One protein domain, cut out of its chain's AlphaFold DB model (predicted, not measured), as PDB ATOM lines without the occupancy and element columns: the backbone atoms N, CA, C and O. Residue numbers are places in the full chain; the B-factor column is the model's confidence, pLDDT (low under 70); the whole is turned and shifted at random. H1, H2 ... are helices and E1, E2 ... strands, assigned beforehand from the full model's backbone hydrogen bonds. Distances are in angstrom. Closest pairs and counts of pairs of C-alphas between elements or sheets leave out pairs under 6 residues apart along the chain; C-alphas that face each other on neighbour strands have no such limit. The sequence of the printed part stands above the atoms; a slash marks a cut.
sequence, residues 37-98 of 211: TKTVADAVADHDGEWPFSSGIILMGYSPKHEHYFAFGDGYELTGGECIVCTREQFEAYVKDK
ATOM      1  N   THR A  37     -35.715   7.622  38.825       71.06
ATOM      2  CA  THR A  37     -37.017   7.496  38.138       71.06
ATOM      3  C   THR A  37     -37.169   8.424  36.935       71.06
ATOM      4  O   THR A  37     -38.150   8.305  36.206       71.06
ATOM      5  N   LYS A  38     -36.221   9.344  36.723       86.94
ATOM      6  CA  LYS A  38     -36.249  10.352  35.658       86.94
ATOM      7  C   LYS A  38     -34.950  10.364  34.863       86.94
ATOM      8  O   LYS A  38     -33.870  10.141  35.411       86.94
ATOM      9  N   THR A  39     -35.073  10.657  33.577       91.12
ATOM     10  CA  THR A  39     -34.003  10.654  32.576       91.12
ATOM     11  C   THR A  39     -33.792  12.046  31.974       91.12
ATOM     12  O   THR A  39     -34.627  12.939  32.134       91.12
ATOM     13  N   VAL A  40     -32.697  12.228  31.225       89.00
ATOM     14  CA  VAL A  40     -32.448  13.453  30.434       89.00
ATOM     15  C   VAL A  40     -33.606  13.724  29.466       89.00
ATOM     16  O   VAL A  40     -33.995  14.870  29.272       89.00
ATOM     17  N   ALA A  41     -34.198  12.669  28.898       90.31
ATOM     18  CA  ALA A  41     -35.318  12.783  27.970       90.31
ATOM     19  C   ALA A  41     -36.579  13.353  28.637       90.31
ATOM     20  O   ALA A  41     -37.265  14.165  28.019       90.31
ATOM     21  N   ASP A  42     -36.855  12.957  29.884       92.44
ATOM     22  CA  ASP A  42     -37.985  13.478  30.661       92.44
ATOM     23  C   ASP A  42     -37.793  14.969  30.968       92.44
ATOM     24  O   ASP A  42     -38.715  15.757  30.802       92.44
ATOM     25  N   ALA A  43     -36.570  15.362  31.337       90.69
ATOM     26  CA  ALA A  43     -36.201  16.759  31.555       90.69
ATOM     27  C   ALA A  43     -36.363  17.613  30.286       90.69
ATOM     28  O   ALA A  43     -36.893  18.718  30.330       90.69
ATOM     29  N   VAL A  44     -35.902  17.101  29.141       90.94
ATOM     30  CA  VAL A  44     -36.024  17.780  27.842       90.94
ATOM     31  C   VAL A  44     -37.484  17.948  27.437       90.94
ATOM     32  O   VAL A  44     -37.829  18.971  26.855       90.94
ATOM     33  N   ALA A  45     -38.335  16.966  27.737       92.25
ATOM     34  CA  ALA A  45     -39.765  17.057  27.471       92.25
ATOM     35  C   ALA A  45     -40.474  18.062  28.394       92.25
ATOM     36  O   ALA A  45     -41.350  18.774  27.924       92.25
ATOM     37  N   ASP A  46     -40.095  18.138  29.673       93.69
ATOM     38  CA  ASP A  46     -40.703  19.061  30.647       93.69
ATOM     39  C   ASP A  46     -40.393  20.541  30.353       93.69
ATOM     40  O   ASP A  46     -41.171  21.428  30.698       93.69
ATOM     41  N   HIS A  47     -39.268  20.806  29.684       91.81
ATOM     42  CA  HIS A  47     -38.800  22.157  29.354       91.81
ATOM     43  C   HIS A  47     -38.785  22.462  27.851       91.81
ATOM     44  O   HIS A  47     -38.074  23.363  27.418       91.81
ATOM     45  N   ASP A  48     -39.531  21.702  27.043       91.31
ATOM     46  CA  ASP A  48     -39.669  21.917  25.593       91.31
ATOM     47  C   ASP A  48     -38.328  22.048  24.832       91.31
ATOM     48  O   ASP A  48     -38.221  22.721  23.809       91.31
ATOM     49  N   GLY A  49     -37.279  21.374  25.315       90.94
ATOM     50  CA  GLY A  49     -35.935  21.426  24.733       90.94
ATOM     51  C   GLY A  49     -35.132  22.693  25.031       90.94
ATOM     52  O   GLY A  49     -33.994  22.795  24.573       90.94
ATOM     53  N   GLU A  50     -35.654  23.618  25.832       90.94
ATOM     54  CA  GLU A  50     -34.925  24.801  26.287       90.94
ATOM     55  C   GLU A  50     -34.346  24.582  27.687       90.94
ATOM     56  O   GLU A  50     -34.981  24.007  28.568       90.94
ATOM     57  N   TRP A  51     -33.114  25.044  27.921       89.50
ATOM     58  CA  TRP A  51     -32.536  25.007  29.265       89.50
ATOM     59  C   TRP A  51     -33.189  26.105  30.122       89.50
ATOM     60  O   TRP A  51     -32.973  27.287  29.851       89.50
ATOM     61  N   PRO A  52     -33.952  25.768  31.176       81.56
ATOM     62  CA  PRO A  52     -34.879  26.714  31.809       81.56
ATOM     63  C   PRO A  52     -34.208  27.678  32.809       81.56
ATOM     64  O   PRO A  52     -34.888  28.463  33.469       81.56
ATOM     65  N   PHE A  53     -32.878  27.630  32.965       81.50
ATOM     66  CA  PHE A  53     -32.169  28.300  34.058       81.50
ATOM     67  C   PHE A  53     -31.065  29.265  33.593       81.50
ATOM     68  O   PHE A  53     -30.371  29.032  32.602       81.50
ATOM     69  N   SER A  54     -30.873  30.356  34.344       73.12
ATOM     70  CA  SER A  54     -29.913  31.430  34.045       73.12
ATOM     71  C   SER A  54     -28.440  30.990  34.097       73.12
ATOM     72  O   SER A  54     -28.089  29.950  34.657       73.12
ATOM     73  N   SER A  55     -27.544  31.831  33.566       67.25
ATOM     74  CA  SER A  55     -26.089  31.635  33.627       67.25
ATOM     75  C   SER A  55     -25.596  31.435  35.068       67.25
ATOM     76  O   SER A  55     -25.868  32.274  35.925       67.25
ATOM     77  N   GLY A  56     -24.856  30.349  35.318       74.06
ATOM     78  CA  GLY A  56     -24.304  29.985  36.635       74.06
ATOM     79  C   GLY A  56     -24.862  28.681  37.216       74.06
ATOM     80  O   GLY A  56     -24.293  28.135  38.157       74.06
ATOM     81  N   ILE A  57     -25.942  28.162  36.630       79.62
ATOM     82  CA  ILE A  57     -26.518  26.852  36.942       79.62
ATOM     83  C   ILE A  57     -25.991  25.822  35.942       79.62
ATOM     84  O   ILE A  57     -26.042  26.050  34.732       79.62
ATOM     85  N   ILE A  58     -25.493  24.694  36.454       80.75
ATOM     86  CA  ILE A  58     -24.795  23.662  35.663       80.75
ATOM     87  C   ILE A  58     -25.481  22.290  35.702       80.75
ATOM     88  O   ILE A  58     -25.183  21.425  34.877       80.75
ATOM     89  N   LEU A  59     -26.413  22.081  36.635       87.12
ATOM     90  CA  LEU A  59     -27.066  20.794  36.861       87.12
ATOM     91  C   LEU A  59     -28.576  20.962  36.971       87.12
ATOM     92  O   LEU A  59     -29.065  21.939  37.543       87.12
ATOM     93  N   MET A  60     -29.295  19.954  36.489       89.38
ATOM     94  CA  MET A  60     -30.722  19.790  36.700       89.38
ATOM     95  C   MET A  60     -30.983  18.510  37.485       89.38
ATOM     96  O   MET A  60     -30.417  17.446  37.205       89.38
ATOM     97  N   GLY A  61     -31.853  18.615  38.479       89.44
ATOM     98  CA  GLY A  61     -32.321  17.484  39.260       89.44
ATOM     99  C   GLY A  61     -33.837  17.421  39.314       89.44
ATOM    100  O   GLY A  61     -34.539  18.301  38.824       89.44
ATOM    101  N   TYR A  62     -34.324  16.335  39.897       89.19
ATOM    102  CA  TYR A  62     -35.737  16.057  40.076       89.19
ATOM    103  C   TYR A  62     -36.024  15.725  41.535       89.19
ATOM    104  O   TYR A  62     -35.283  14.964  42.168       89.19
ATOM    105  N   SER A  63     -37.114  16.288  42.060       87.19
ATOM    106  CA  SER A  63     -37.627  15.982  43.392       87.19
ATOM    107  C   SER A  63     -38.812  15.033  43.252       87.19
ATOM    108  O   SER A  63     -39.897  15.487  42.897       87.19
ATOM    109  N   PRO A  64     -38.689  13.736  43.583       83.94
ATOM    110  CA  PRO A  64     -39.833  12.831  43.636       83.94
ATOM    111  C   PRO A  64     -40.859  13.260  44.688       83.94
ATOM    112  O   PRO A  64     -42.047  13.034  44.517       83.94
ATOM    113  N   LYS A  65     -40.407  13.904  45.773       85.50
ATOM    114  CA  LYS A  65     -41.277  14.386  46.854       85.50
ATOM    115  C   LYS A  65     -42.223  15.498  46.396       85.50
ATOM    116  O   LYS A  65     -43.330  15.607  46.912       85.50
ATOM    117  N   HIS A  66     -41.750  16.348  45.494       85.56
ATOM    118  CA  HIS A  66     -42.464  17.540  45.047       85.56
ATOM    119  C   HIS A  66     -42.809  17.503  43.553       85.56
ATOM    120  O   HIS A  66     -43.260  18.515  43.029       85.56
ATOM    121  N   GLU A  67     -42.543  16.376  42.892       88.62
ATOM    122  CA  GLU A  67     -42.817  16.088  41.482       88.62
ATOM    123  C   GLU A  67     -42.414  17.208  40.503       88.62
ATOM    124  O   GLU A  67     -43.158  17.528  39.583       88.62
ATOM    125  N   HIS A  68     -41.234  17.811  40.683       87.88
ATOM    126  CA  HIS A  68     -40.745  18.880  39.802       87.88
ATOM    127  C   HIS A  68     -39.242  18.801  39.533       87.88
ATOM    128  O   HIS A  68     -38.479  18.215  40.313       87.88
ATOM    129  N   TYR A  69     -38.834  19.443  38.437       89.81
ATOM    130  CA  TYR A  69     -37.442  19.709  38.096       89.81
ATOM    131  C   TYR A  69     -36.944  20.994  38.752       89.81
ATOM    132  O   TYR A  69     -37.648  22.001  38.810       89.81
ATOM    133  N   PHE A  70     -35.714  20.965  39.245       87.88
ATOM    134  CA  PHE A  70     -35.042  22.118  39.839       87.88
ATOM    135  C   PHE A  70     -33.589  22.181  39.359       87.88
ATOM    136  O   PHE A  70     -33.069  21.246  38.742       87.88
ATOM    137  N   ALA A  71     -32.911  23.277  39.689       83.69
ATOM    138  CA  ALA A  71     -31.554  23.553  39.248       83.69
ATOM    139  C   ALA A  71     -30.566  23.754  40.389       83.69
ATOM    140  O   ALA A  71     -30.909  24.342  41.415       83.69
ATOM    141  N   PHE A  72     -29.312  23.378  40.142       82.19
ATOM    142  CA  PHE A  72     -28.201  23.677  41.037       82.19
ATOM    143  C   PHE A  72     -27.096  24.478  40.350       82.19
ATOM    144  O   PHE A  72     -26.682  24.193  39.219       82.19
ATOM    145  N   GLY A  73     -26.593  25.464  41.089       75.88
ATOM    146  CA  GLY A  73     -25.277  26.044  40.852       75.88
ATOM    147  C   GLY A  73     -24.174  25.191  41.476       75.88
ATOM    148  O   GLY A  73     -24.439  24.212  42.175       75.88
ATOM    149  N   ASP A  74     -22.931  25.585  41.231       67.75
ATOM    150  CA  ASP A  74     -21.767  24.924  41.815       67.75
ATOM    151  C   ASP A  74     -21.783  25.045  43.357       67.75
ATOM    152  O   ASP A  74     -22.021  26.128  43.898       67.75
ATOM    153  N   GLY A  75     -21.566  23.932  44.068       65.44
ATOM    154  CA  GLY A  75     -21.430  23.907  45.534       65.44
ATOM    155  C   GLY A  75     -22.693  23.698  46.389       65.44
ATOM    156  O   GLY A  75     -22.614  23.894  47.600       65.44
ATOM    157  N   TYR A  76     -23.838  23.296  45.825       64.75
ATOM    158  CA  TYR A  76     -25.029  22.939  46.619       64.75
ATOM    159  C   TYR A  76     -25.054  21.452  47.011       64.75
ATOM    160  O   TYR A  76     -24.803  20.576  46.185       64.75
ATOM    161  N   GLU A  77     -25.391  21.165  48.273       71.38
ATOM    162  CA  GLU A  77     -25.641  19.800  48.756       71.38
ATOM    163  C   GLU A  77     -27.074  19.361  48.420       71.38
ATOM    164  O   GLU A  77     -28.031  20.097  48.665       71.38
ATOM    165  N   LEU A  78     -27.221  18.147  47.882       68.25
ATOM    166  CA  LEU A  78     -28.524  17.522  47.636       68.25
ATOM    167  C   LEU A  78     -29.239  17.262  48.961       68.25
ATOM    168  O   LEU A  78     -28.665  16.660  49.875       68.25
ATOM    169  N   THR A  79     -30.516  17.630  49.057       70.75
ATOM    170  CA  THR A  79     -31.325  17.209  50.202       70.75
ATOM    171  C   THR A  79     -31.783  15.761  50.027       70.75
ATOM    172  O   THR A  79     -31.926  15.245  48.915       70.75
ATOM    173  N   GLY A  80     -31.985  15.053  51.141       70.56
ATOM    174  CA  GLY A  80     -32.400  13.650  51.118       70.56
ATOM    175  C   GLY A  80     -33.702  13.455  50.334       70.56
ATOM    176  O   GLY A  80     -34.774  13.818  50.814       70.56
ATOM    177  N   GLY A  81     -33.599  12.853  49.148       72.75
ATOM    178  CA  GLY A  81     -34.718  12.596  48.239       72.75
ATOM    179  C   GLY A  81     -34.563  13.228  46.856       72.75
ATOM    180  O   GLY A  81     -35.296  12.851  45.953       72.75
ATOM    181  N   GLU A  82     -33.618  14.139  46.657       81.00
ATOM    182  CA  GLU A  82     -33.338  14.753  45.355       81.00
ATOM    183  C   GLU A  82     -32.421  13.871  44.499       81.00
ATOM    184  O   GLU A  82     -31.485  13.249  45.001       81.00
ATOM    185  N   CYS A  83     -32.690  13.815  43.193       80.81
ATOM    186  CA  CYS A  83     -31.897  13.047  42.234       80.81
ATOM    187  C   CYS A  83     -31.335  13.974  41.159       80.81
ATOM    188  O   CYS A  83     -32.096  14.715  40.539       80.81
ATOM    189  N   ILE A  84     -30.033  13.897  40.881       85.94
ATOM    190  CA  ILE A  84     -29.457  14.555  39.701       85.94
ATOM    191  C   ILE A  84     -29.943  13.810  38.455       85.94
ATOM    192  O   ILE A  84     -29.839  12.586  38.381       85.94
ATOM    193  N   VAL A  85     -30.477  14.551  37.485       89.75
ATOM    194  CA  VAL A  85     -30.980  13.992  36.224       89.75
ATOM    195  C   VAL A  85     -29.951  14.166  35.115       89.75
ATOM    196  O   VAL A  85     -29.589  13.181  34.473       89.75
ATOM    197  N   CYS A  86     -29.466  15.390  34.894       88.81
ATOM    198  CA  CYS A  86     -28.462  15.673  33.871       88.81
ATOM    199  C   CYS A  86     -27.695  16.975  34.125       88.81
ATOM    200  O   CYS A  86     -28.162  17.870  34.836       88.81
ATOM    201  N   THR A  87     -26.526  17.099  33.500       90.00
ATOM    202  CA  THR A  87     -25.822  18.381  33.361       90.00
ATOM    203  C   THR A  87     -26.396  19.200  32.206       90.00
ATOM    204  O   THR A  87     -27.118  18.673  31.351       90.00
ATOM    205  N   ARG A  88     -26.045  20.488  32.159       89.31
ATOM    206  CA  ARG A  88     -26.372  21.366  31.030       89.31
ATOM    207  C   ARG A  88     -25.863  20.810  29.703       89.31
ATOM    208  O   ARG A  88     -26.620  20.720  28.743       89.31
ATOM    209  N   GLU A  89     -24.612  20.364  29.667       87.12
ATOM    210  CA  GLU A  89     -23.984  19.820  28.463       87.12
ATOM    211  C   GLU A  89     -24.694  18.549  27.982       87.12
ATOM    212  O   GLU A  89     -24.876  18.355  26.784       87.12
ATOM    213  N   GLN A  90     -25.124  17.684  28.909       87.69
ATOM    214  CA  GLN A  90     -25.871  16.468  28.576       87.69
ATOM    215  C   GLN A  90     -27.253  16.778  27.989       87.69
ATOM    216  O   GLN A  90     -27.676  16.115  27.044       87.69
ATOM    217  N   PHE A  91     -27.945  17.782  28.531       91.06
ATOM    218  CA  PHE A  91     -29.234  18.232  28.011       91.06
ATOM    219  C   PHE A  91     -29.092  18.833  26.612       91.06
ATOM    220  O   PHE A  91     -29.771  18.397  25.684       91.06
ATOM    221  N   GLU A  92     -28.164  19.777  26.438       90.06
ATOM    222  CA  GLU A  92     -27.907  20.435  25.152       90.06
ATOM    223  C   GLU A  92     -27.468  19.422  24.079       90.06
ATOM    224  O   GLU A  92     -27.940  19.473  22.941       90.06
ATOM    225  N   ALA A  93     -26.623  18.448  24.437       87.75
ATOM    226  CA  ALA A  93     -26.228  17.372  23.531       87.75
ATOM    227  C   ALA A  93     -27.425  16.511  23.094       87.75
ATOM    228  O   ALA A  93     -27.536  16.176  21.915       87.75
ATOM    229  N   TYR A  94     -28.332  16.181  24.017       90.12
ATOM    230  CA  TYR A  94     -29.524  15.390  23.712       90.12
ATOM    231  C   TYR A  94     -30.521  16.148  22.821       90.12
ATOM    232  O   TYR A  94     -31.086  15.566  21.895       90.12
ATOM    233  N   VAL A  95     -30.725  17.449  23.058       87.81
ATOM    234  CA  VAL A  95     -31.569  18.304  22.200       87.81
ATOM    235  C   VAL A  95     -31.007  18.352  20.779       87.81
ATOM    236  O   VAL A  95     -31.735  18.088  19.822       87.81
ATOM    237  N   LYS A  96     -29.695  18.570  20.639       85.50
ATOM    238  CA  LYS A  96     -29.020  18.593  19.335       85.50
ATOM    239  C   LYS A  96     -29.120  17.256  18.592       85.50
ATOM    240  O   LYS A  96     -29.310  17.239  17.378       85.50
ATOM    241  N   ASP A  97     -29.010  16.135  19.304       79.94
ATOM    242  CA  ASP A  97     -29.169  14.796  18.721       79.94
ATOM    243  C   ASP A  97     -30.611  14.538  18.244       79.94
ATOM    244  O   ASP A  97     -30.828  13.967  17.173       79.94
ATOM    245  N   LYS A  98     -31.616  15.034  18.980       78.06
ATOM    246  CA  LYS A  98     -33.022  14.990  18.548       78.06
ATOM    247  C   LYS A  98     -33.275  15.821  17.294       78.06
ATOM    248  O   LYS A  98     -33.959  15.342  16.390       78.06
TER     249      LYS A  98
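What this domain is: This is residues 37 to 98 of the 211 residues of an uncharacterized protein of Rickettsiales bacterium (UniProt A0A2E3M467). A small, twisted sheet of three antiparallel strands has two helices over one face: H1 crosses over the strands, and H2 stands up from the sheet beyond the end of E3. The two helices meet at nearly a right angle, and the long axis reaches from the link between E2 and E3 to the far end of H2. The printed part has 62 residues, with two named helices and three named strands in the order H1, E1, E2, E3, H2. The sheet's order is E2, E1, E3, all antiparallel, and the class is mixed, helices and strands. The whole is compact, with a radius of gyration of the C-alphas of 11.1 A and spans of 33 by 24 by 14 A.

How they stand to each other: H1, residues 40 to 46, is on the sheet formed by E1, residues 57 to 63, E2, residues 68 to 73, and E3, residues 83 to 87; its height over the sheet is 9.4 A. It lies over E1, but only just, with 3 of its 7 C-alphas falling on that strand, and runs across the strands, at 81 degrees to E1 on the local plane. The closest C-alphas of H1 and E3 are those of Val 40 and Cys 86, 5.7 A apart. E1, the inner strand, forms a hairpin with E2; their directions differ by 148 degrees, and N 61 and O 70 are within hydrogen-bond range at 2.9 A. E1 and E3 are antiparallel at 149 degrees, with N 62 and O 83 at 2.8 A. H2, residues 88 to 98, is on the same face as H1, at a height over the sheet of 8.9 A, and its line rises 54 degrees, so it stands up from the sheet. H1 and H2 touch, about perpendicular at 81 degrees, with the C-alphas of Val 40 and Phe 91 closest at 6.2 A. In H1 and H2 every O i to N i+4 pair is within hydrogen-bond range.

Where its parts are: H1 begins at C-alpha 40, (-32.448, 13.453, 30.434), and is 10.0 A long from first to last C-alpha. E1 measures 16.8 A, from C-alpha 57 at (-26.518, 26.852, 36.942), E2 17.1 A and E3 12.0 A. H2 measures 15.5 A and ends at C-alpha 98, (-33.022, 14.990, 18.548).

The domain as a whole: The two C-alphas farthest apart are those of Gly 80 and Lys 98, at 32.6 A. The sheet is strongly twisted, but only just, its C-alphas lying up to 4.2 A off the best plane. The printed part has no cut. The links E1 to E2 and E3 to H2 are tight, the other two are short, and no link is long. The mean pLDDT of the printed part is 83.8; residues 55, 74 to 76 and 78 are under 70.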